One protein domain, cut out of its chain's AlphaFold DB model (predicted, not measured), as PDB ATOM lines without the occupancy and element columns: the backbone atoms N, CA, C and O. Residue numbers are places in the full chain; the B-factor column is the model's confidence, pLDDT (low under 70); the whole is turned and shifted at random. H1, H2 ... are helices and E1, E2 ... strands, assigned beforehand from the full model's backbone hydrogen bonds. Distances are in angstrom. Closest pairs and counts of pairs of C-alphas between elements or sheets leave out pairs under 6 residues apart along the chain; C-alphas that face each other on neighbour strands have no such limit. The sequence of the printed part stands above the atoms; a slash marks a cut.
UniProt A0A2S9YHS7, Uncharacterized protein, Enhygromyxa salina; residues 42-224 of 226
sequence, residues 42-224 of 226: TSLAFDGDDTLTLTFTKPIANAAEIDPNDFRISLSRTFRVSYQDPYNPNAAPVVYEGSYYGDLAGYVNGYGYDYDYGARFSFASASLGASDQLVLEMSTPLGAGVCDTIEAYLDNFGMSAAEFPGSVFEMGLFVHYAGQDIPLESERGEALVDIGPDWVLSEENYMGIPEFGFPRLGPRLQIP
ATOM      1  N   THR A  42     183.688 293.258  99.851       93.38
ATOM      2  CA  THR A  42     182.951 293.724 101.039       93.38
ATOM      3  C   THR A  42     182.458 292.579 101.910       93.38
ATOM      4  O   THR A  42     182.365 292.742 103.125       93.38
ATOM      5  N   SER A  43     182.155 291.428 101.312       93.25
ATOM      6  CA  SER A  43     181.714 290.239 102.035       93.25
ATOM      7  C   SER A  43     182.081 288.959 101.301       93.25
ATOM      8  O   SER A  43     182.240 288.946 100.081       93.25
ATOM      9  N   LEU A  44     182.130 287.884 102.077       94.25
ATOM     10  CA  LEU A  44     182.316 286.513 101.633       94.25
ATOM     11  C   LEU A  44     181.108 285.715 102.098       94.25
ATOM     12  O   LEU A  44     180.703 285.844 103.254       94.25
ATOM     13  N   ALA A  45     180.556 284.897 101.217       93.06
ATOM     14  CA  ALA A  45     179.541 283.924 101.576       93.06
ATOM     15  C   ALA A  45     179.948 282.569 101.016       93.06
ATOM     16  O   ALA A  45     180.304 282.464  99.844       93.06
ATOM     17  N   PHE A  46     179.903 281.552 101.865       88.94
ATOM     18  CA  PHE A  46     180.102 280.178 101.449       88.94
ATOM     19  C   PHE A  46     178.727 279.532 101.298       88.94
ATOM     20  O   PHE A  46     177.920 279.587 102.227       88.94
ATOM     21  N   ASP A  47     178.438 279.008 100.112       86.38
ATOM     22  CA  ASP A  47     177.203 278.288  99.817       86.38
ATOM     23  C   ASP A  47     177.538 276.800  99.698       86.38
ATOM     24  O   ASP A  47     178.276 276.384  98.807       86.38
ATOM     25  N   GLY A  48     177.054 276.001 100.651       85.19
ATOM     26  CA  GLY A  48     177.413 274.587 100.749       85.19
ATOM     27  C   GLY A  48     178.867 274.365 101.177       85.19
ATOM     28  O   GLY A  48     179.330 274.969 102.145       85.19
ATOM     29  N   ASP A  49     179.553 273.438 100.503       84.00
ATOM     30  CA  ASP A  49     180.942 273.062 100.783       84.00
ATOM     31  C   ASP A  49     181.923 273.321  99.626       84.00
ATOM     32  O   ASP A  49     183.122 273.068  99.779       84.00
ATOM     33  N   ASP A  50     181.446 273.847  98.497       90.94
ATOM     34  CA  ASP A  50     182.209 273.975  97.254       90.94
ATOM     35  C   ASP A  50     182.081 275.335  96.556       90.94
ATOM     36  O   ASP A  50     182.792 275.573  95.583       90.94
ATOM     37  N   THR A  51     181.231 276.244  97.038       94.94
ATOM     38  CA  THR A  51     180.954 277.503  96.344       94.94
ATOM     39  C   THR A  51     181.232 278.704  97.239       94.94
ATOM     40  O   THR A  51     180.663 278.858  98.319       94.94
ATOM     41  N   LEU A  52     182.088 279.609  96.765       95.44
ATOM     42  CA  LEU A  52     182.438 280.851  97.445       95.44
ATOM     43  C   LEU A  52     181.971 282.057  96.626       95.44
ATOM     44  O   LEU A  52     182.415 282.271  95.504       95.44
ATOM     45  N   THR A  53     181.124 282.893  97.214       97.44
ATOM     46  CA  THR A  53     180.693 284.162  96.621       97.44
ATOM     47  C   THR A  53     181.445 285.331  97.250       97.44
ATOM     48  O   THR A  53     181.365 285.560  98.460       97.44
ATOM     49  N   LEU A  54     182.148 286.097  96.416       97.38
ATOM     50  CA  LEU A  54     182.763 287.378  96.750       97.38
ATOM     51  C   LEU A  54     181.813 288.506  96.330       97.38
ATOM     52  O   LEU A  54     181.506 288.626  95.147       97.38
ATOM     53  N   THR A  55     181.385 289.357  97.260       97.19
ATOM     54  CA  THR A  55     180.624 290.579  96.930       97.19
ATOM     55  C   THR A  55     181.560 291.777  96.914       97.19
ATOM     56  O   THR A  55     182.404 291.908  97.803       97.19
ATOM     57  N   PHE A  56     181.394 292.675  95.948       97.12
ATOM     58  CA  PHE A  56     182.247 293.840  95.746       97.12
ATOM     59  C   PHE A  56     181.516 295.158  96.011       97.12
ATOM     60  O   PHE A  56     180.293 295.234  96.052       97.12
ATOM     61  N   THR A  57     182.272 296.242  96.182       96.44
ATOM     62  CA  THR A  57     181.723 297.609  96.264       96.44
ATOM     63  C   THR A  57     181.163 298.126  94.937       96.44
ATOM     64  O   THR A  57     180.413 299.104  94.937       96.44
ATOM     65  N   LYS A  58     181.559 297.530  93.804       96.56
ATOM     66  CA  LYS A  58     181.213 297.976  92.447       96.56
ATOM     67  C   LYS A  58     180.933 296.779  91.534       96.56
ATOM     68  O   LYS A  58     181.481 295.708  91.788       96.56
ATOM     69  N   PRO A  59     180.149 296.970  90.458       97.62
ATOM     70  CA  PRO A  59     179.975 295.953  89.433       97.62
ATOM     71  C   PRO A  59     181.294 295.528  88.786       97.62
ATOM     72  O   PRO A  59     182.171 296.369  88.572       97.62
ATOM     73  N   ILE A  60     181.400 294.245  88.456       98.19
ATOM     74  CA  ILE A  60     182.555 293.606  87.823       98.19
ATOM     75  C   ILE A  60     182.432 293.726  86.299       98.19
ATOM     76  O   ILE A  60     181.385 293.418  85.734       98.19
ATOM     77  N   ALA A  61     183.508 294.134  85.627       97.75
ATOM     78  CA  ALA A  61     183.538 294.293  84.172       97.75
ATOM     79  C   ALA A  61     183.801 292.980  83.424       97.75
ATOM     80  O   ALA A  61     183.204 292.728  82.380       97.75
ATOM     81  N   ASN A  62     184.729 292.171  83.935       96.88
ATOM     82  CA  ASN A  62     185.434 291.159  83.149       96.88
ATOM     83  C   ASN A  62     185.420 289.760  83.783       96.88
ATOM     84  O   ASN A  62     186.313 288.965  83.525       96.88
ATOM     85  N   ALA A  63     184.393 289.422  84.574       95.06
ATOM     86  CA  ALA A  63     184.310 288.147  85.303       95.06
ATOM     87  C   ALA A  63     184.526 286.893  84.427       95.06
ATOM     88  O   ALA A  63     185.072 285.907  84.902       95.06
ATOM     89  N   ALA A  64     184.111 286.928  83.155       94.88
ATOM     90  CA  ALA A  64     184.243 285.803  82.225       94.88
ATOM     91  C   ALA A  64     185.680 285.565  81.716       94.88
ATOM     92  O   ALA A  64     185.935 284.540  81.087       94.88
ATOM     93  N   GLU A  65     186.591 286.513  81.940       96.25
ATOM     94  CA  GLU A  65     187.990 286.461  81.494       96.25
ATOM     95  C   GLU A  65     188.952 286.107  82.637       96.25
ATOM     96  O   GLU A  65     190.144 285.928  82.406       96.25
ATOM     97  N   ILE A  66     188.436 286.011  83.865       96.50
ATOM     98  CA  ILE A  66     189.230 285.791  85.071       96.50
ATOM     99  C   ILE A  66     189.682 284.342  85.155       96.50
ATOM    100  O   ILE A  66     188.868 283.420  85.064       96.50
ATOM    101  N   ASP A  67     190.979 284.148  85.387       96.69
ATOM    102  CA  ASP A  67     191.520 282.836  85.709       96.69
ATOM    103  C   ASP A  67     191.162 282.487  87.165       96.69
ATOM    104  O   ASP A  67     191.564 283.206  88.085       96.69
ATOM    105  N   PRO A  68     190.429 281.392  87.436       96.31
ATOM    106  CA  PRO A  68     190.175 280.959  88.809       96.31
ATOM    107  C   PRO A  68     191.460 280.679  89.614       96.31
ATOM    108  O   PRO A  68     191.420 280.719  90.843       96.31
ATOM    109  N   ASN A  69     192.603 280.438  88.958       95.31
ATOM    110  CA  ASN A  69     193.902 280.246  89.612       95.31
ATOM    111  C   ASN A  69     194.535 281.540  90.142       95.31
ATOM    112  O   ASN A  69     195.483 281.457  90.925       95.31
ATOM    113  N   ASP A  70     193.995 282.711  89.792       96.94
ATOM    114  CA  ASP A  70     194.355 283.981  90.433       96.94
ATOM    115  C   ASP A  70     193.859 284.046  91.887       96.94
ATOM    116  O   ASP A  70     194.258 284.930  92.647       96.94
ATOM    117  N   PHE A  71     193.019 283.092  92.301       96.56
ATOM    118  CA  PHE A  71     192.563 282.924  93.672       96.56
ATOM    119  C   PHE A  71     193.140 281.658  94.308       96.56
ATOM    120  O   PHE A  71     193.290 280.608  93.680       96.56
ATOM    121  N   ARG A  72     193.412 281.725  95.614       94.38
ATOM    122  CA  ARG A  72     193.796 280.555  96.417       94.38
ATOM    123  C   ARG A  72     193.264 280.687  97.833       94.38
ATOM    124  O   ARG A  72     193.275 281.779  98.393       94.38
ATOM    125  N   ILE A  73     192.841 279.581  98.437       93.75
ATOM    126  CA  ILE A  73     192.505 279.551  99.864       93.75
ATOM    127  C   ILE A  73     193.729 279.069 100.641       93.75
ATOM    128  O   ILE A  73     194.450 278.179 100.195       93.75
ATOM    129  N   SER A  74     193.982 279.654 101.803       92.69
ATOM    130  CA  SER A  74     194.896 279.091 102.794       92.69
ATOM    131  C   SER A  74     194.144 278.764 104.074       92.69
ATOM    132  O   SER A  74     193.233 279.483 104.477       92.69
ATOM    133  N   LEU A  75     194.584 277.718 104.762       91.25
ATOM    134  CA  LEU A  75     194.452 277.605 106.203       91.25
ATOM    135  C   LEU A  75     195.619 278.374 106.832       91.25
ATOM    136  O   LEU A  75     196.745 277.877 106.920       91.25
ATOM    137  N   SER A  76     195.365 279.620 107.219       92.25
ATOM    138  CA  SER A  76     196.377 280.476 107.831       92.25
ATOM    139  C   SER A  76     196.389 280.317 109.345       92.25
ATOM    140  O   SER A  76     195.336 280.201 109.974       92.25
ATOM    141  N   ARG A  77     197.576 280.405 109.950       91.12
ATOM    142  CA  ARG A  77     197.728 280.540 111.405       91.12
ATOM    143  C   ARG A  77     198.789 281.562 111.775       91.12
ATOM    144  O   ARG A  77     199.798 281.701 111.089       91.12
ATOM    145  N   THR A  78     198.598 282.216 112.907       93.25
ATOM    146  CA  THR A  78     199.619 283.016 113.570       93.25
ATOM    147  C   THR A  78     199.585 282.744 115.063       93.25
ATOM    148  O   THR A  78     198.516 282.594 115.653       93.25
ATOM    149  N   PHE A  79     200.755 282.655 115.683       91.62
ATOM    150  CA  PHE A  79     200.868 282.501 117.123       91.62
ATOM    151  C   PHE A  79     202.013 283.336 117.678       91.62
ATOM    152  O   PHE A  79     203.014 283.582 117.007       91.62
ATOM    153  N   ARG A  80     201.858 283.755 118.929       92.50
ATOM    154  CA  ARG A  80     202.900 284.355 119.756       92.50
ATOM    155  C   ARG A  80     202.731 283.811 121.160       92.50
ATOM    156  O   ARG A  80     201.681 284.004 121.759       92.50
ATOM    157  N   VAL A  81     203.757 283.160 121.682       89.19
ATOM    158  CA  VAL A  81     203.798 282.619 123.040       89.19
ATOM    159  C   VAL A  81     204.976 283.253 123.756       89.19
ATOM    160  O   VAL A  81     206.091 283.262 123.240       89.19
ATOM    161  N   SER A  82     204.727 283.795 124.942       88.69
ATOM    162  CA  SER A  82     205.766 284.321 125.821       88.69
ATOM    163  C   SER A  82     205.824 283.449 127.064       88.69
ATOM    164  O   SER A  82     204.820 283.327 127.761       88.69
ATOM    165  N   TYR A  83     206.984 282.872 127.370       86.19
ATOM    166  CA  TYR A  83     207.152 282.066 128.578       86.19
ATOM    167  C   TYR A  83     208.390 282.480 129.375       86.19
ATOM    168  O   TYR A  83     209.397 282.941 128.833       86.19
ATOM    169  N   GLN A  84     208.294 282.326 130.694       88.44
ATOM    170  CA  GLN A  84     209.404 282.532 131.616       88.44
ATOM    171  C   GLN A  84     210.149 281.208 131.800       88.44
ATOM    172  O   GLN A  84     209.521 280.201 132.117       88.44
ATOM    173  N   ASP A  85     211.475 281.209 131.644       84.25
ATOM    174  CA  ASP A  85     212.290 280.024 131.936       84.25
ATOM    175  C   ASP A  85     212.160 279.656 133.430       84.25
ATOM    176  O   ASP A  85     212.585 280.444 134.286       84.25
ATOM    177  N   PRO A  86     211.601 278.479 133.776       85.94
ATOM    178  CA  PRO A  86     211.426 278.078 135.170       85.94
ATOM    179  C   PRO A  86     212.761 277.841 135.890       85.94
ATOM    180  O   PRO A  86     212.817 277.916 137.118       85.94
ATOM    181  N   TYR A  87     213.843 277.580 135.152       91.69
ATOM    182  CA  TYR A  87     215.182 277.382 135.707       91.69
ATOM    183  C   TYR A  87     215.956 278.695 135.867       91.69
ATOM    184  O   TYR A  87     216.946 278.738 136.600       91.69
ATOM    185  N   ASN A  88     215.495 279.775 135.231       92.06
ATOM    186  CA  ASN A  88     216.058 281.111 135.372       92.06
ATOM    187  C   ASN A  88     214.949 282.182 135.403       92.06
ATOM    188  O   ASN A  88     214.743 282.906 134.425       92.06
ATOM    189  N   PRO A  89     214.250 282.346 136.542       87.06
ATOM    190  CA  PRO A  89     213.109 283.259 136.655       87.06
ATOM    191  C   PRO A  89     213.482 284.744 136.526       87.06
ATOM    192  O   PRO A  89     212.598 285.585 136.411       87.06
ATOM    193  N   ASN A  90     214.776 285.078 136.559       93.00
ATOM    194  CA  ASN A  90     215.268 286.444 136.374       93.00
ATOM    195  C   ASN A  90     215.662 286.745 134.918       93.00
ATOM    196  O   ASN A  90     216.022 287.883 134.613       93.00
ATOM    197  N   ALA A  91     215.659 285.746 134.029       91.75
ATOM    198  CA  ALA A  91     215.889 285.969 132.608       91.75
ATOM    199  C   ALA A  91     214.722 286.747 131.986       91.75
ATOM    200  O   ALA A  91     213.590 286.668 132.460       91.75
ATOM    201  N   ALA A  92     214.994 287.469 130.898       89.50
ATOM    202  CA  ALA A  92     213.921 288.023 130.082       89.50
ATOM    203  C   ALA A  92     213.036 286.881 129.533       89.50
ATOM    204  O   ALA A  92     213.581 285.825 129.194       89.50
ATOM    205  N   PRO A  93     211.709 287.080 129.422       88.00
ATOM    206  CA  PRO A  93     210.827 286.099 128.805       88.00
ATOM    207  C   PRO A  93     211.281 285.745 127.391       88.00
ATOM    208  O   PRO A  93     211.696 286.615 126.619       88.00
ATOM    209  N   VAL A  94     211.177 284.465 127.049       89.38
ATOM    210  CA  VAL A  94     211.412 283.992 125.687       89.38
ATOM    211  C   VAL A  94     210.107 284.134 124.918       89.38
ATOM    212  O   VAL A  94     209.067 283.648 125.363       89.38
ATOM    213  N   VAL A  95     210.168 284.798 123.764       89.81
ATOM    214  CA  VAL A  95     209.028 284.948 122.856       89.81
ATOM    215  C   VAL A  95     209.235 284.031 121.662       89.81
ATOM    216  O   VAL A  95     210.242 284.132 120.962       89.81
ATOM    217  N   TYR A  96     208.276 283.140 121.439       89.31
ATOM    218  CA  TYR A  96     208.191 282.294 120.260       89.31
ATOM    219  C   TYR A  96     206.995 282.738 119.426       89.31
ATOM    220  O   TYR A  96     205.863 282.735 119.909       89.31
ATOM    221  N   GLU A  97     207.237 283.139 118.185       93.62
ATOM    222  CA  GLU A  97     206.186 283.577 117.275       93.62
ATOM    223  C   GLU A  97     206.400 283.032 115.872       93.62
ATOM    224  O   GLU A  97     207.524 282.731 115.468       93.62
ATOM    225  N   GLY A  98     205.303 282.893 115.142       91.94
ATOM    226  CA  GLY A  98     205.332 282.427 113.770       91.94
ATOM    227  C   GLY A  98     203.990 282.626 113.095       91.94
ATOM    228  O   GLY A  98     202.936 282.603 113.736       91.94
ATOM    229  N   SER A  99     204.038 282.820 111.784       95.06
ATOM    230  CA  SER A  99     202.859 282.987 110.946       95.06
ATOM    231  C   SER A  99     203.041 282.192 109.666       95.06
ATOM    232  O   SER A  99     204.152 282.084 109.149       95.06
ATOM    233  N   TYR A 100     201.971 281.550 109.208       92.62
ATOM    234  CA  TYR A 100     202.048 280.551 108.150       92.62
ATOM    235  C   TYR A 100     200.789 280.547 107.294       92.62
ATOM    236  O   TYR A 100     199.683 280.684 107.823       92.62
ATOM    237  N   TYR A 101     200.986 280.297 106.004       92.75
ATOM    238  CA  TYR A 101     199.957 279.872 105.061       92.75
ATOM    239  C   TYR A 101     200.147 278.386 104.762       92.75
ATOM    240  O   TYR A 101     201.276 277.899 104.699       92.75
ATOM    241  N   GLY A 102     199.060 277.649 104.574       89.19
ATOM    242  CA  GLY A 102     199.136 276.263 104.133       89.19
ATOM    243  C   GLY A 102     197.834 275.789 103.515       89.19
ATOM    244  O   GLY A 102     196.772 276.340 103.789       89.19
ATOM    245  N   ASP A 103     197.912 274.750 102.694       85.75
ATOM    246  CA  ASP A 103     196.734 273.966 102.325       85.75
ATOM    247  C   ASP A 103     196.347 273.022 103.479       85.75
ATOM    248  O   ASP A 103     197.154 272.746 104.375       85.75
ATOM    249  N   LEU A 104     195.132 272.462 103.453       71.38
ATOM    250  CA  LEU A 104     194.671 271.521 104.488       71.38
ATOM    251  C   LEU A 104     195.618 270.329 104.671       71.38
ATOM    252  O   LEU A 104     195.908 269.921 105.798       71.38
ATOM    253  N   ALA A 105     196.143 269.807 103.560       62.59
ATOM    254  CA  ALA A 105     197.092 268.697 103.543       62.59
ATOM    255  C   ALA A 105     198.404 269.013 104.276       62.59
ATOM    256  O   ALA A 105     198.981 268.140 104.924       62.59
ATOM    257  N   GLY A 106     198.856 270.270 104.206       58.00
ATOM    258  CA  GLY A 106     200.033 270.742 104.930       58.00
ATOM    259  C   GLY A 106     199.808 270.821 106.444       58.00
ATOM    260  O   GLY A 106     200.774 270.809 107.204       58.00
ATOM    261  N   TYR A 107     198.549 270.875 106.890       59.47
ATOM    262  CA  TYR A 107     198.201 271.191 108.271       59.47
ATOM    263  C   TYR A 107     197.852 269.974 109.136       59.47
ATOM    264  O   TYR A 107     198.371 269.837 110.244       59.47
ATOM    265  N   VAL A 108     197.016 269.060 108.632       55.25
ATOM    266  CA  VAL A 108     196.578 267.859 109.379       55.25
ATOM    267  C   VAL A 108     197.763 266.983 109.807       55.25
ATOM    268  O   VAL A 108     197.711 266.329 110.846       55.25
ATOM    269  N   ASN A 109     198.865 267.018 109.059       50.34
ATOM    270  CA  ASN A 109     199.979 266.099 109.261       50.34
ATOM    271  C   ASN A 109     201.064 266.584 110.224       50.34
ATOM    272  O   ASN A 109     201.962 265.801 110.515       50.34
ATOM    273  N   GLY A 110     200.983 267.813 110.751       44.25
ATOM    274  CA  GLY A 110     201.726 268.278 111.931       44.25
ATOM    275  C   GLY A 110     203.261 268.353 111.849       44.25
ATOM    276  O   GLY A 110     203.827 269.262 112.435       44.25
ATOM    277  N   TYR A 111     203.950 267.452 111.152       43.38
ATOM    278  CA  TYR A 111     205.400 267.291 111.101       43.38
ATOM    279  C   TYR A 111     205.753 266.346 109.936       43.38
ATOM    280  O   TYR A 111     205.815 265.139 110.125       43.38
ATOM    281  N   GLY A 112     205.984 266.876 108.730       38.72
ATOM    282  CA  GLY A 112     206.964 266.355 107.757       38.72
ATOM    283  C   GLY A 112     207.044 264.857 107.404       38.72
ATOM    284  O   GLY A 112     208.118 264.438 106.979       38.72
ATOM    285  N   TYR A 113     205.990 264.047 107.534       35.25
ATOM    286  CA  TYR A 113     206.007 262.646 107.092       35.25
ATOM    287  C   TYR A 113     205.046 262.419 105.920       35.25
ATOM    288  O   TYR A 113     203.865 262.159 106.107       35.25
ATOM    289  N   ASP A 114     205.599 262.594 104.720       40.50
ATOM    290  CA  ASP A 114     205.446 261.817 103.475       40.50
ATOM    291  C   ASP A 114     204.208 260.897 103.310       40.50
ATOM    292  O   ASP A 114     204.332 259.704 103.026       40.50
ATOM    293  N   TYR A 115     202.999 261.443 103.455       39.25
ATOM    294  CA  TYR A 115     201.762 260.764 103.070       39.25
ATOM    295  C   TYR A 115     201.004 261.567 102.012       39.25
ATOM    296  O   TYR A 115     200.790 262.771 102.149       39.25
ATOM    297  N   ASP A 116     200.657 260.836 100.954       42.53
ATOM    298  CA  ASP A 116     200.071 261.264  99.688       42.53
ATOM    299  C   ASP A 116     198.956 262.310  99.855       42.53
ATOM    300  O   ASP A 116     198.069 262.201 100.704       42.53
ATOM    301  N   TYR A 117     199.085 263.366  99.063       47.84
ATOM    302  CA  TYR A 117     198.804 264.742  99.446       47.84
ATOM    303  C   TYR A 117     197.333 265.100  99.208       47.84
ATOM    304  O   TYR A 117     196.808 264.917  98.112       47.84
ATOM    305  N   GLY A 118     196.662 265.664 100.217       54.69
ATOM    306  CA  GLY A 118     195.369 266.316  99.990       54.69
ATOM    307  C   GLY A 118     195.519 267.437  98.953       54.69
ATOM    308  O   GLY A 118     196.553 268.105  98.898       54.69
ATOM    309  N   ALA A 119     194.508 267.604  98.104       65.12
ATOM    310  CA  ALA A 119     194.552 268.556  97.003       65.12
ATOM    311  C   ALA A 119     194.768 269.996  97.506       65.12
ATOM    312  O   ALA A 119     194.217 270.394  98.535       65.12
ATOM    313  N   ARG A 120     195.553 270.778  96.752       79.56
ATOM    314  CA  ARG A 120     195.621 272.241  96.886       79.56
ATOM    315  C   ARG A 120     194.202 272.801  96.863       79.56
ATOM    316  O   ARG A 120     193.420 272.433  95.977       79.56
ATOM    317  N   PHE A 121     193.888 273.725  97.771       83.69
ATOM    318  CA  PHE A 121     192.638 274.461  97.645       83.69
ATOM    319  C   PHE A 121     192.702 275.308  96.375       83.69
ATOM    320  O   PHE A 121     193.509 276.231  96.255       83.69
ATOM    321  N   SER A 122     191.881 274.942  95.401       85.31
ATOM    322  CA  SER A 122     191.850 275.548  94.075       85.31
ATOM    323  C   SER A 122     190.412 275.704  93.620       85.31
ATOM    324  O   SER A 122     189.517 275.000  94.097       85.31
ATOM    325  N   PHE A 123     190.212 276.627  92.691       93.50
ATOM    326  CA  PHE A 123     188.926 276.881  92.073       93.50
ATOM    327  C   PHE A 123     188.919 276.299  90.660       93.50
ATOM    328  O   PHE A 123     189.887 276.438  89.915       93.50
ATOM    329  N   ALA A 124     187.838 275.611  90.311       94.94
ATOM    330  CA  ALA A 124     187.616 275.054  88.986       94.94
ATOM    331  C   ALA A 124     187.057 276.109  88.026       94.94
ATOM    332  O   ALA A 124     187.295 276.032  86.819       94.94
ATOM    333  N   SER A 125     186.303 277.078  88.549       96.81
ATOM    334  CA  SER A 125     185.668 278.117  87.750       96.81
ATOM    335  C   SER A 125     185.533 279.429  88.525       96.81
ATOM    336  O   SER A 125     185.507 279.456  89.759       96.81
ATOM    337  N   ALA A 126     185.453 280.521  87.769       97.31
ATOM    338  CA  ALA A 126     185.058 281.839  88.236       97.31
ATOM    339  C   ALA A 126     183.937 282.336  87.316       97.31
ATOM    340  O   ALA A 126     184.044 282.256  86.091       97.31
ATOM    341  N   SER A 127     182.833 282.804  87.891       97.50
ATOM    342  CA  SER A 127     181.674 283.258  87.126       97.50
ATOM    343  C   SER A 127     180.998 284.458  87.775       97.50
ATOM    344  O   SER A 127     181.167 284.734  88.962       97.50
ATOM    345  N   LEU A 128     180.240 285.209  86.979       97.88
ATOM    346  CA  LEU A 128     179.467 286.337  87.483       97.88
ATOM    347  C   LEU A 128     178.169 285.832  88.126       97.88
ATOM    348  O   LEU A 128     177.388 285.139  87.474       97.88
ATOM    349  N   GLY A 129     177.932 286.220  89.379       96.88
ATOM    350  CA  GLY A 129     176.643 286.059  90.051       96.88
ATOM    351  C   GLY A 129     175.726 287.245  89.741       96.88
ATOM    352  O   GLY A 129     175.319 287.465  88.599       96.88
ATOM    353  N   ALA A 130     175.413 288.048  90.761       97.44
ATOM    354  CA  ALA A 130     174.955 289.418  90.537       97.44
ATOM    355  C   ALA A 130     176.065 290.286  89.907       97.44
ATOM    356  O   ALA A 130     177.232 289.900  89.865       97.44
ATOM    357  N   SER A 131     175.714 291.487  89.433       97.75
ATOM    358  CA  SER A 131     176.661 292.388  88.757       97.75
ATOM    359  C   SER A 131     177.898 292.724  89.595       97.75
ATOM    360  O   SER A 131     178.949 293.008  89.040       97.75
ATOM    361  N   ASP A 132     177.774 292.711  90.919       97.88
ATOM    362  CA  ASP A 132     178.806 292.998  91.918       97.88
ATOM    363  C   ASP A 132     179.284 291.737  92.655       97.88
ATOM    364  O   ASP A 132     179.848 291.843  93.744       97.88
ATOM    365  N   GLN A 133     179.049 290.546  92.098       98.38
ATOM    366  CA  GLN A 133     179.406 289.279  92.730       98.38
ATOM    367  C   GLN A 133     180.233 288.386  91.812       98.38
ATOM    368  O   GLN A 133     179.834 288.098  90.684       98.38
ATOM    369  N   LEU A 134     181.347 287.880  92.341       98.38
ATOM    370  CA  LEU A 134     182.115 286.800  91.728       98.38
ATOM    371  C   LEU A 134     181.818 285.501  92.473       98.38
ATOM    372  O   LEU A 134     182.003 285.429  93.686       98.38
ATOM    373  N   VAL A 135     181.371 284.487  91.746       98.06
ATOM    374  CA  VAL A 135     181.140 283.138  92.258       98.06
ATOM    375  C   VAL A 135     182.320 282.270  91.841       98.06
ATOM    376  O   VAL A 135     182.602 282.128  90.651       98.06
ATOM    377  N   LEU A 136     183.016 281.722  92.828       97.19
ATOM    378  CA  LEU A 136     184.150 280.825  92.667       97.19
ATOM    379  C   LEU A 136     183.717 279.412  93.063       97.19
ATOM    380  O   LEU A 136     183.329 279.183  94.209       97.19
ATOM    381  N   GLU A 137     183.801 278.466  92.130       96.19
ATOM    382  CA  GLU A 137     183.506 277.055  92.398       96.19
ATOM    383  C   GLU A 137     184.808 276.311  92.673       96.19
ATOM    384  O   GLU A 137     185.773 276.414  91.914       96.19
ATOM    385  N   MET A 138     184.864 275.558  93.762       92.19
ATOM    386  CA  MET A 138     186.053 274.835  94.187       92.19
ATOM    387  C   MET A 138     186.256 273.559  93.367       92.19
ATOM    388  O   MET A 138     185.326 272.801  93.113       92.19
ATOM    389  N   SER A 139     187.509 273.258  93.021       90.00
ATOM    390  CA  SER A 139     187.880 271.983  92.385       90.00
ATOM    391  C   SER A 139     187.672 270.788  93.313       90.00
ATOM    392  O   SER A 139     187.530 269.647  92.876       90.00
ATOM    393  N   THR A 140     187.731 271.027  94.620       84.19
ATOM    394  CA  THR A 140     187.479 270.039  95.663       84.19
ATOM    395  C   THR A 140     186.767 270.756  96.802       84.19
ATOM    396  O   THR A 140     187.308 271.760  97.270       84.19
ATOM    397  N   PRO A 141     185.595 270.273  97.248       84.38
ATOM    398  CA  PRO A 141     184.901 270.871  98.377       84.38
ATOM    399  C   PRO A 141     185.816 270.959  99.605       84.38
ATOM    400  O   PRO A 141     186.620 270.052  99.834       84.38
ATOM    401  N   LEU A 142     185.683 272.016 100.419       78.44
ATOM    402  CA  LEU A 142     186.437 272.154 101.677       78.44
ATOM    403  C   LEU A 142     186.244 270.919 102.569       78.44
ATOM    404  O   LEU A 142     187.163 270.515 103.275       78.44
ATOM    405  N   GLY A 143     185.075 270.277 102.478       73.19
ATOM    406  CA  GLY A 143     184.703 269.115 103.267       73.19
ATOM    407  C   GLY A 143     184.286 269.510 104.684       73.19
ATOM    408  O   GLY A 143     184.839 270.423 105.295       73.19
ATOM    409  N   ALA A 144     183.309 268.788 105.237       67.75
ATOM    410  CA  ALA A 144     182.671 269.142 106.510       67.75
ATOM    411  C   ALA A 144     183.634 269.237 107.717       67.75
ATOM    412  O   ALA A 144     183.316 269.903 108.694       67.75
ATOM    413  N   GLY A 145     184.811 268.604 107.664       76.00
ATOM    414  CA  GLY A 145     185.740 268.527 108.798       76.00
ATOM    415  C   GLY A 145     186.746 269.675 108.929       76.00
ATOM    416  O   GLY A 145     187.504 269.695 109.900       76.00
ATOM    417  N   VAL A 146     186.820 270.614 107.977       80.81
ATOM    418  CA  VAL A 146     187.823 271.698 108.044       80.81
ATOM    419  C   VAL A 146     187.523 272.662 109.180       80.81
ATOM    420  O   VAL A 146     188.431 273.016 109.931       80.81
ATOM    421  N   CYS A 147     186.258 273.039 109.346       85.06
ATOM    422  CA  CYS A 147     185.854 273.913 110.440       85.06
ATOM    423  C   CYS A 147     186.019 273.227 111.799       85.06
ATOM    424  O   CYS A 147     186.661 273.807 112.670       85.06
ATOM    425  N   ASP A 148     185.610 271.960 111.934       84.62
ATOM    426  CA  ASP A 148     185.870 271.158 113.140       84.62
ATOM    427  C   ASP A 148     187.372 271.091 113.473       84.62
ATOM    428  O   ASP A 148     187.775 271.147 114.634       84.62
ATOM    429  N   THR A 149     188.228 270.994 112.448       80.94
ATOM    430  CA  THR A 149     189.685 271.006 112.624       80.94
ATOM    431  C   THR A 149     190.150 272.355 113.166       80.94
ATOM    432  O   THR A 149     190.888 272.388 114.148       80.94
ATOM    433  N   ILE A 150     189.719 273.466 112.565       86.81
ATOM    434  CA  ILE A 150     190.075 274.816 113.022       86.81
ATOM    435  C   ILE A 150     189.641 275.021 114.474       86.81
ATOM    436  O   ILE A 150     190.458 275.444 115.289       86.81
ATOM    437  N   GLU A 151     188.403 274.662 114.813       87.75
ATOM    438  CA  GLU A 151     187.875 274.745 116.178       87.75
ATOM    439  C   GLU A 151     188.696 273.901 117.158       87.75
ATOM    440  O   GLU A 151     189.160 274.419 118.171       87.75
ATOM    441  N   ALA A 152     188.990 272.641 116.823       84.38
ATOM    442  CA  ALA A 152     189.800 271.772 117.675       84.38
ATOM    443  C   ALA A 152     191.218 272.325 117.917       84.38
ATOM    444  O   ALA A 152     191.770 272.188 119.014       84.38
ATOM    445  N   TYR A 153     191.825 272.966 116.912       83.75
ATOM    446  CA  TYR A 153     193.116 273.635 117.072       83.75
ATOM    447  C   TYR A 153     193.005 274.891 117.938       83.75
ATOM    448  O   TYR A 153     193.842 275.083 118.821       83.75
ATOM    449  N   LEU A 154     191.987 275.725 117.715       86.44
ATOM    450  CA  LEU A 154     191.727 276.910 118.534       86.44
ATOM    451  C   LEU A 154     191.510 276.529 120.006       86.44
ATOM    452  O   LEU A 154     192.098 277.165 120.880       86.44
ATOM    453  N   ASP A 155     190.767 275.458 120.283       86.00
ATOM    454  CA  ASP A 155     190.529 274.946 121.637       86.00
ATOM    455  C   ASP A 155     191.818 274.443 122.302       86.00
ATOM    456  O   ASP A 155     192.126 274.802 123.445       86.00
ATOM    457  N   ASN A 156     192.619 273.652 121.580       80.81
ATOM    458  CA  ASN A 156     193.894 273.137 122.083       80.81
ATOM    459  C   ASN A 156     194.879 274.281 122.396       80.81
ATOM    460  O   ASN A 156     195.474 274.336 123.474       80.81
ATOM    461  N   PHE A 157     194.998 275.266 121.503       76.69
ATOM    462  CA  PHE A 157     195.832 276.444 121.758       76.69
ATOM    463  C   PHE A 157     195.240 277.381 122.820       76.69
ATOM    464  O   PHE A 157     195.997 278.031 123.545       76.69
ATOM    465  N   GLY A 158     193.920 277.393 123.000       72.62
ATOM    466  CA  GLY A 158     193.254 278.062 124.117       72.62
ATOM    467  C   GLY A 158     193.753 277.568 125.479       72.62
ATOM    468  O   GLY A 158     193.948 278.372 126.392       72.62
ATOM    469  N   MET A 159     194.077 276.275 125.604       65.81
ATOM    470  CA  MET A 159     194.721 275.739 126.811       65.81
ATOM    471  C   MET A 159     196.121 276.327 127.034       65.81
ATOM    472  O   MET A 159     196.481 276.643 128.168       65.81
ATOM    473  N   SER A 160     196.888 276.551 125.963       70.69
ATOM    474  CA  SER A 160     198.213 277.183 126.052       70.69
ATOM    475  C   SER A 160     198.120 278.643 126.504       70.69
ATOM    476  O   SER A 160     198.968 279.104 127.260       70.69
ATOM    477  N   ALA A 161     197.074 279.376 126.112       73.19
ATOM    478  CA  ALA A 161     196.860 280.746 126.584       73.19
ATOM    479  C   ALA A 161     196.578 280.821 128.099       73.19
ATOM    480  O   ALA A 161     196.938 281.810 128.739       73.19
ATOM    481  N   ALA A 162     195.976 279.777 128.684       76.12
ATOM    482  CA  ALA A 162     195.783 279.676 130.132       76.12
ATOM    483  C   ALA A 162     197.098 279.394 130.883       76.12
ATOM    484  O   ALA A 162     197.286 279.889 131.995       76.12
ATOM    485  N   GLU A 163     198.008 278.626 130.278       80.44
ATOM    486  CA  GLU A 163     199.338 278.334 130.830       80.44
ATOM    487  C   GLU A 163     200.322 279.506 130.647       80.44
ATOM    488  O   GLU A 163     201.144 279.774 131.524       80.44
ATOM    489  N   PHE A 164     200.192 280.257 129.548       83.19
ATOM    490  CA  PHE A 164     201.084 281.353 129.164       83.19
ATOM    491  C   PHE A 164     200.302 282.657 128.929       83.19
ATOM    492  O   PHE A 164     199.932 282.968 127.787       83.19
ATOM    493  N   PRO A 165     200.061 283.458 129.989       80.88
ATOM    494  CA  PRO A 165     199.329 284.715 129.885       80.88
ATOM    495  C   PRO A 165     199.934 285.668 128.847       80.88
ATOM    496  O   PRO A 165     201.135 285.932 128.851       80.88
ATOM    497  N   GLY A 166     199.085 286.219 127.978       81.19
ATOM    498  CA  GLY A 166     199.501 287.113 126.891       81.19
ATOM    499  C   GLY A 166     199.850 286.401 125.582       81.19
ATOM    500  O   GLY A 166     200.220 287.074 124.619       81.19
ATOM    501  N   SER A 167     199.709 285.074 125.524       86.69
ATOM    502  CA  SER A 167     199.807 284.346 124.262       86.69
ATOM    503  C   SER A 167     198.669 284.724 123.315       86.69
ATOM    504  O   SER A 167     197.530 284.923 123.736       86.69
ATOM    505  N   VAL A 168     198.987 284.814 122.028       89.44
ATOM    506  CA  VAL A 168     198.048 285.101 120.944       89.44
ATOM    507  C   VAL A 168     198.058 283.915 119.998       89.44
ATOM    508  O   VAL A 168     199.128 283.427 119.641       89.44
ATOM    509  N   PHE A 169     196.879 283.472 119.582       89.56
ATOM    510  CA  PHE A 169     196.715 282.474 118.539       89.56
ATOM    511  C   PHE A 169     195.522 282.876 117.673       89.56
ATOM    512  O   PHE A 169     194.447 283.165 118.192       89.56
ATOM    513  N   GLU A 170     195.725 282.925 116.364       91.06
ATOM    514  CA  GLU A 170     194.678 283.164 115.374       91.06
ATOM    515  C   GLU A 170     194.843 282.121 114.269       91.06
ATOM    516  O   GLU A 170     195.954 281.855 113.806       91.06
ATOM    517  N   MET A 171     193.730 281.522 113.860       90.88
ATOM    518  CA  MET A 171     193.664 280.571 112.761       90.88
ATOM    519  C   MET A 171     192.369 280.787 111.989       90.88
ATOM    520  O   MET A 171     191.337 281.096 112.583       90.88
ATOM    521  N   GLY A 172     192.415 280.591 110.677       91.81
ATOM    522  CA  GLY A 172     191.225 280.623 109.842       91.81
ATOM    523  C   GLY A 172     191.514 280.255 108.397       91.81
ATOM    524  O   GLY A 172     192.668 280.093 107.996       91.81
ATOM    525  N   LEU A 173     190.444 280.144 107.617       92.25
ATOM    526  CA  LEU A 173     190.525 280.060 106.168       92.25
ATOM    527  C   LEU A 173     190.540 281.468 105.584       92.25
ATOM    528  O   LEU A 173     189.690 282.282 105.939       92.25
ATOM    529  N   PHE A 174     191.475 281.755 104.687       94.50
ATOM    530  CA  PHE A 174     191.594 283.066 104.057       94.50
ATOM    531  C   PHE A 174     191.673 282.934 102.545       94.50
ATOM    532  O   PHE A 174     192.352 282.050 102.029       94.50
ATOM    533  N   VAL A 175     190.989 283.835 101.845       95.38
ATOM    534  CA  VAL A 175     191.075 283.975 100.390       95.38
ATOM    535  C   VAL A 175     192.231 284.904 100.050       95.38
ATOM    536  O   VAL A 175     192.357 285.995 100.607       95.38
ATOM    537  N   HIS A 176     193.047 284.464  99.107       96.81
ATOM    538  CA  HIS A 176     194.126 285.220  98.502       96.81
ATOM    539  C   HIS A 176     193.785 285.514  97.046       96.81
ATOM    540  O   HIS A 176     193.059 284.745  96.411       96.81
ATOM    541  N   TYR A 177     194.326 286.613  96.536       97.56
ATOM    542  CA  TYR A 177     194.155 287.065  95.167       97.56
ATOM    543  C   TYR A 177     195.472 287.629  94.625       97.56
ATOM    544  O   TYR A 177     196.142 288.399  95.318       97.56
ATOM    545  N   ALA A 178     195.824 287.261  93.397       97.44
ATOM    546  CA  ALA A 178     196.900 287.877  92.634       97.44
ATOM    547  C   ALA A 178     196.420 288.088  91.198       97.44
ATOM    548  O   ALA A 178     196.270 287.118  90.462       97.44
ATOM    549  N   GLY A 179     196.181 289.338  90.806       94.62
ATOM    550  CA  GLY A 179     195.825 289.653  89.426       94.62
ATOM    551  C   GLY A 179     197.029 289.459  88.519       94.62
ATOM    552  O   GLY A 179     197.972 290.248  88.573       94.62
ATOM    553  N   GLN A 180     197.015 288.401  87.709       92.56
ATOM    554  CA  GLN A 180     198.101 288.106  86.775       92.56
ATOM    555  C   GLN A 180     197.886 288.848  85.445       92.56
ATOM    556  O   GLN A 180     197.773 290.073  85.419       92.56
ATOM    557  N   ASP A 181     197.842 288.120  84.327       93.62
ATOM    558  CA  ASP A 181     197.723 288.700  82.987       93.62
ATOM    559  C   ASP A 181     196.411 289.484  82.798       93.62
ATOM    560  O   ASP A 181     196.382 290.466  82.053       93.62
ATOM    561  N   ILE A 182     195.335 289.063  83.475       95.88
ATOM    562  CA  ILE A 182     194.010 289.689  83.418       95.88
ATOM    563  C   ILE A 182     193.539 289.971  84.854       95.88
ATOM    564  O   ILE A 182     192.946 289.097  85.487       95.88
ATOM    565  N   PRO A 183     193.783 291.179  85.401       96.88
ATOM    566  CA  PRO A 183     193.290 291.521  86.726       96.88
ATOM    567  C   PRO A 183     191.759 291.615  86.732       96.88
ATOM    568  O   PRO A 183     191.124 291.941  85.729       96.88
ATOM    569  N   LEU A 184     191.154 291.377  87.891       97.62
ATOM    570  CA  LEU A 184     189.732 291.587  88.115       97.62
ATOM    571  C   LEU A 184     189.461 293.083  88.171       97.62
ATOM    572  O   LEU A 184     190.033 293.785  89.005       97.62
ATOM    573  N   GLU A 185     188.559 293.566  87.325       98.00
ATOM    574  CA  GLU A 185     188.259 294.987  87.198       98.00
ATOM    575  C   GLU A 185     186.784 295.286  87.458       98.00
ATOM    576  O   GLU A 185     185.882 294.499  87.158       98.00
ATOM    577  N   SER A 186     186.523 296.480  87.984       97.81
ATOM    578  CA  SER A 186     185.177 297.049  87.986       97.81
ATOM    579  C   SER A 186     184.796 297.607  86.614       97.81
ATOM    580  O   SER A 186     185.662 297.942  85.810       97.81
ATOM    581  N   GLU A 187     183.505 297.856  86.375       96.06
ATOM    582  CA  GLU A 187     183.003 298.532  85.155       96.06
ATOM    583  C   GLU A 187     183.619 299.921  84.883       96.06
ATOM    584  O   GLU A 187     183.448 300.485  83.801       96.06
ATOM    585  N   ARG A 188     184.338 300.502  85.853       95.44
ATOM    586  CA  ARG A 188     185.064 301.772  85.705       95.44
ATOM    587  C   ARG A 188     186.554 301.598  85.381       95.44
ATOM    588  O   ARG A 188     187.256 302.604  85.315       95.44
ATOM    589  N   GLY A 189     187.029 300.366  85.193       96.12
ATOM    590  CA  GLY A 189     188.439 300.051  84.935       96.12
ATOM    591  C   GLY A 189     189.332 300.150  86.174       96.12
ATOM    592  O   GLY A 189     190.535 300.360  86.057       96.12
ATOM    593  N   GLU A 190     188.757 300.069  87.378       97.25
ATOM    594  CA  GLU A 190     189.548 299.944  88.608       97.25
ATOM    595  C   GLU A 190     189.852 298.473  88.865       97.25
ATOM    596  O   GLU A 190     188.911 297.696  89.036       97.25
ATOM    597  N   ALA A 191     191.135 298.117  88.932       96.81
ATOM    598  CA  ALA A 191     191.584 296.775  89.277       96.81
ATOM    599  C   ALA A 191     191.453 296.493  90.783       96.81
ATOM    600  O   ALA A 191     191.660 297.381  91.619       96.81
ATOM    601  N   LEU A 192     191.132 295.246  91.129       96.69
ATOM    602  CA  LEU A 192     191.209 294.750  92.497       96.69
ATOM    603  C   LEU A 192     192.677 294.734  92.939       96.69
ATOM    604  O   LEU A 192     193.558 294.296  92.206       96.69
ATOM    605  N   VAL A 193     192.938 295.211  94.153       95.56
ATOM    606  CA  VAL A 193     194.273 295.135  94.758       95.56
ATOM    607  C   VAL A 193     194.578 293.692  95.158       95.56
ATOM    608  O   VAL A 193     193.715 293.024  95.728       95.56
ATOM    609  N   ASP A 194     195.808 293.242  94.914       96.75
ATOM    610  CA  ASP A 194     196.298 291.928  95.341       96.75
ATOM    611  C   ASP A 194     196.159 291.700  96.855       96.75
ATOM    612  O   ASP A 194     196.367 292.598  97.674       96.75
ATOM    613  N   ILE A 195     195.861 290.457  97.235       96.50
ATOM    614  CA  ILE A 195     195.610 290.034  98.617       96.50
ATOM    615  C   ILE A 195     196.456 288.794  98.896       96.50
ATOM    616  O   ILE A 195     196.132 287.702  98.445       96.50
ATOM    617  N   GLY A 196     197.549 288.953  99.644       95.56
ATOM    618  CA  GLY A 196     198.522 287.881  99.884       95.56
ATOM    619  C   GLY A 196     198.975 287.160  98.603       95.56
ATOM    620  O   GLY A 196     198.851 285.930  98.551       95.56
ATOM    621  N   PRO A 197     199.452 287.890  97.569       96.62
ATOM    622  CA  PRO A 197     199.722 287.329  96.242       96.62
ATOM    623  C   PRO A 197     200.859 286.301  96.234       96.62
ATOM    624  O   PRO A 197     200.889 285.401  95.403       96.62
ATOM    625  N   ASP A 198     201.774 286.391  97.196       95.50
ATOM    626  CA  ASP A 198     202.852 285.430  97.410       95.50
ATOM    627  C   ASP A 198     202.340 284.001  97.612       95.50
ATOM    628  O   ASP A 198     202.945 283.057  97.108       95.50
ATOM    629  N   TRP A 199     201.197 283.829  98.280       95.31
ATOM    630  CA  TRP A 199     200.584 282.511  98.436       95.31
ATOM    631  C   TRP A 199     199.969 281.979  97.137       95.31
ATOM    632  O   TRP A 199     200.095 280.789  96.840       95.31
ATOM    633  N   VAL A 200     199.321 282.842  96.348       95.31
ATOM    634  CA  VAL A 200     198.710 282.456  95.062       95.31
ATOM    635  C   VAL A 200     199.779 281.957  94.091       95.31
ATOM    636  O   VAL A 200     199.632 280.884  93.503       95.31
ATOM    637  N   LEU A 201     200.884 282.705  94.005       94.62
ATOM    638  CA  LEU A 201     202.000 282.461  93.089       94.62
ATOM    639  C   LEU A 201     202.938 281.331  93.539       94.62
ATOM    640  O   LEU A 201     203.828 280.934  92.790       94.62
ATOM    641  N   SER A 202     202.772 280.819  94.759       92.06
ATOM    642  CA  SER A 202     203.603 279.734  95.275       92.06
ATOM    643  C   SER A 202     203.134 278.365  94.789       92.06
ATOM    644  O   SER A 202     201.941 278.056  94.775       92.06
ATOM    645  N   GLU A 203     204.089 277.494  94.474       88.50
ATOM    646  CA  GLU A 203     203.847 276.064  94.250       88.50
ATOM    647  C   GLU A 203     203.912 275.251  95.555       88.50
ATOM    648  O   GLU A 203     203.588 274.065  95.571       88.50
ATOM    649  N   GLU A 204     204.320 275.873  96.664       87.81
ATOM    650  CA  GLU A 204     204.421 275.210  97.960       87.81
ATOM    651  C   GLU A 204     203.033 275.012  98.590       87.81
ATOM    652  O   GLU A 204     202.146 275.860  98.480       87.81
ATOM    653  N   ASN A 205     202.863 273.907  99.318       85.94
ATOM    654  CA  ASN A 205     201.650 273.618 100.100       85.94
ATOM    655  C   ASN A 205     201.727 274.173 101.535       85.94
ATOM    656  O   ASN A 205     200.804 273.995 102.333       85.94
ATOM    657  N   TYR A 206     202.841 274.823 101.875       87.94
ATOM    658  CA  TYR A 206     203.106 275.448 103.162       87.94
ATOM    659  C   TYR A 206     204.118 276.572 102.979       87.94
ATOM    660  O   TYR A 206     205.165 276.348 102.386       87.94
ATOM    661  N   MET A 207     203.839 277.747 103.534       90.81
ATOM    662  CA  MET A 207     204.706 278.916 103.449       90.81
ATOM    663  C   MET A 207     204.829 279.590 104.816       90.81
ATOM    664  O   MET A 207     203.830 279.901 105.466       90.81
ATOM    665  N   GLY A 208     206.067 279.839 105.246       91.94
ATOM    666  CA  GLY A 208     206.353 280.671 106.415       91.94
ATOM    667  C   GLY A 208     206.306 282.157 106.078       91.94
ATOM    668  O   GLY A 208     206.879 282.588 105.080       91.94
ATOM    669  N   ILE A 209     205.666 282.939 106.941       93.25
ATOM    670  CA  ILE A 209     205.591 284.396 106.849       93.25
ATOM    671  C   ILE A 209     206.616 284.966 107.839       93.25
ATOM    672  O   ILE A 209     206.552 284.638 109.029       93.25
ATOM    673  N   PRO A 210     207.582 285.781 107.381       90.50
ATOM    674  CA  PRO A 210     208.610 286.345 108.256       90.50
ATOM    675  C   PRO A 210     208.049 287.241 109.364       90.50
ATOM    676  O   PRO A 210     208.633 287.342 110.441       90.50
ATOM    677  N   GLU A 211     206.942 287.925 109.089       93.00
ATOM    678  CA  GLU A 211     206.294 288.851 110.004       93.00
ATOM    679  C   GLU A 211     205.183 288.176 110.822       93.00
ATOM    680  O   GLU A 211     204.382 287.412 110.288       93.00
ATOM    681  N   PHE A 212     205.068 288.527 112.109       92.06
ATOM    682  CA  PHE A 212     203.952 288.082 112.945       92.06
ATOM    683  C   PHE A 212     202.607 288.651 112.459       92.06
ATOM    684  O   PHE A 212     202.437 289.863 112.300       92.06
ATOM    685  N   GLY A 213     201.619 287.770 112.314       92.25
ATOM    686  CA  GLY A 213     200.276 288.069 111.835       92.25
ATOM    687  C   GLY A 213     200.109 287.796 110.342       92.25
ATOM    688  O   GLY A 213     200.809 286.981 109.750       92.25
ATOM    689  N   PHE A 214     199.158 288.499 109.730       92.44
ATOM    690  CA  PHE A 214     198.877 288.402 108.295       92.44
ATOM    691  C   PHE A 214     198.938 289.782 107.628       92.44
ATOM    692  O   PHE A 214     197.914 290.295 107.172       92.44
ATOM    693  N   PRO A 215     200.109 290.443 107.608       88.56
ATOM    694  CA  PRO A 215     200.212 291.822 107.129       88.56
ATOM    695  C   PRO A 215     199.908 291.973 105.634       88.56
ATOM    696  O   PRO A 215     199.543 293.061 105.202       88.56
ATOM    697  N   ARG A 216     200.032 290.892 104.852       88.88
ATOM    698  CA  ARG A 216     199.769 290.875 103.404       88.88
ATOM    699  C   ARG A 216     198.309 290.570 103.049       88.88
ATOM    700  O   ARG A 216     197.941 290.683 101.887       88.88
ATOM    701  N   LEU A 217     197.466 290.238 104.032       89.25
ATOM    702  CA  LEU A 217     196.024 290.019 103.857       89.25
ATOM    703  C   LEU A 217     195.241 291.309 104.134       89.25
ATOM    704  O   LEU A 217     194.446 291.370 105.068       89.25
ATOM    705  N   GLY A 218     195.514 292.379 103.390       84.69
ATOM    706  CA  GLY A 218     194.778 293.641 103.499       84.69
ATOM    707  C   GLY A 218     193.892 293.869 102.271       84.69
ATOM    708  O   GLY A 218     194.435 294.322 101.271       84.69
ATOM    709  N   PRO A 219     192.564 293.629 102.317       87.69
ATOM    710  CA  PRO A 219     191.752 293.224 103.471       87.69
ATOM    711  C   PRO A 219     191.866 291.734 103.832       87.69
ATOM    712  O   PRO A 219     192.219 290.901 102.999       87.69
ATOM    713  N   ARG A 220     191.518 291.390 105.084       90.81
ATOM    714  CA  ARG A 220     191.465 289.993 105.542       90.81
ATOM    715  C   ARG A 220     190.171 289.361 105.058       90.81
ATOM    716  O   ARG A 220     189.112 289.593 105.636       90.81
ATOM    717  N   LEU A 221     190.271 288.565 104.004       92.69
ATOM    718  CA  LEU A 221     189.146 287.832 103.438       92.69
ATOM    719  C   LEU A 221     188.974 286.479 104.131       92.69
ATOM    720  O   LEU A 221     189.252 285.435 103.548       92.69
ATOM    721  N   GLN A 222     188.571 286.512 105.403       93.25
ATOM    722  CA  GLN A 222     188.366 285.298 106.190       93.25
ATOM    723  C   GLN A 222     187.048 284.614 105.807       93.25
ATOM    724  O   GLN A 222     185.986 285.234 105.868       93.25
ATOM    725  N   ILE A 223     187.118 283.333 105.447       89.75
ATOM    726  CA  ILE A 223     185.942 282.490 105.217       89.75
ATOM    727  C   ILE A 223     185.394 282.077 106.593       89.75
ATOM    728  O   ILE A 223     186.145 281.507 107.395       89.75
ATOM    729  N   PRO A 224     184.125 282.390 106.910       85.31
ATOM    730  CA  PRO A 224     183.539 282.037 108.195       85.31
ATOM    731  C   PRO A 224     183.307 280.525 108.302       85.31
ATOM    732  O   PRO A 224     182.851 279.885 107.360       85.31
TER     733      PRO A 224
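Overview. This is residues 42 to 224 of the 226 residues of an uncharacterized protein of Enhygromyxa salina (UniProt A0A2S9YHS7). A small, strongly twisted sheet of E1, E2, E6 and E5 lies at one end of an elongated shape, and a longer sheet of E7, E3, E4 and E8 reaches from there toward the other end. The long hairpin E3 and E4 makes an arm whose tip, residues 86 to 91, sticks out free, and the long helix H2 packs along E7. The printed part has 183 residues, with eight named strands and three named helices in the order E1 E2 E3 E4 H1 E5 E6 H2 E7 H3 E8. Both sheets are antiparallel; the class is mixed, helices and strands, with 88 residues, under half, in named elements. The whole is only just compact, close to loose, with a radius of gyration of the C-alphas of 18.6 A and spans of 63 by 35 by 26 A.

Along the chain. E1, residues 42 to 47, begins at C-alpha 42 (182.951, 293.724, 101.039), and E2 is residues 51 to 56. E3, residues 71 to 83, is 37.8 A long and E4, residues 94 to 102, 26.0 A. H1 is residues 104 to 108, E5 residues 123 to 128 and E6 residues 133 to 138. H2, residues 145 to 163, is 27.7 A long and ends at C-alpha 163 (199.338, 278.334, 130.830). E7, residues 168 to 177, is 26.1 A long and bends by 64 degrees at residue 173. H3 is residues 197 to 200, and E8, residues 206 to 209, ends at C-alpha 209 (205.591, 284.396, 106.849).

Arrangement. In the first sheet E1 and E2 are a hairpin, with N 45 and O 53 2.9 A apart. E2 and E6 have N 54 and O 134 at 2.8 A, and the hairpin E5 and E6 has N 135 and O 127 at 2.8 A. E3 and E5 come closest at the C-alphas of Phe 71 and Phe 123, 7.2 A. In the second, strongly twisted sheet, N 81 and O 96 of E3 and E4 are 2.8 A apart, N 76 and O 172 of E3 and E7 2.8 A, and N 207 and O 101 of E8 and E4 2.8 A. Residues 173 to 174 of E7 pair, antiparallel, with residues 222 to 223. H2 is on one face of this sheet, two layers, at a height of 9.0 A; it lies over E7 and along the strands, at 10 degrees on the local plane. Their closest C-alphas, Ile 150 and Gly 172, are 6.7 A apart. H1 is on the same face, over none of the strands, but only just: 2 of its C-alphas fall on E4. H3 is on the sheet at a height of 4.2 A, only just above its level; the C-alphas of Arg 72 and Val 200, closest for E3 and H3, are 5.4 A apart. In H1 every O i to N i+4 pair is within hydrogen-bond range, in H2 14 of 15, and H3 is too short for one.

Size, cuts and confidence. The C-alphas farthest apart, of Tyr 87 and Glu 187, are 63.5 A apart. The printed part has no cut. The links E2 to E3, H1 to E5 and E7 to H3 are long. Mean pLDDT of the printed part is 87.3; residues 105 to 119, 144 and 159 are under 70.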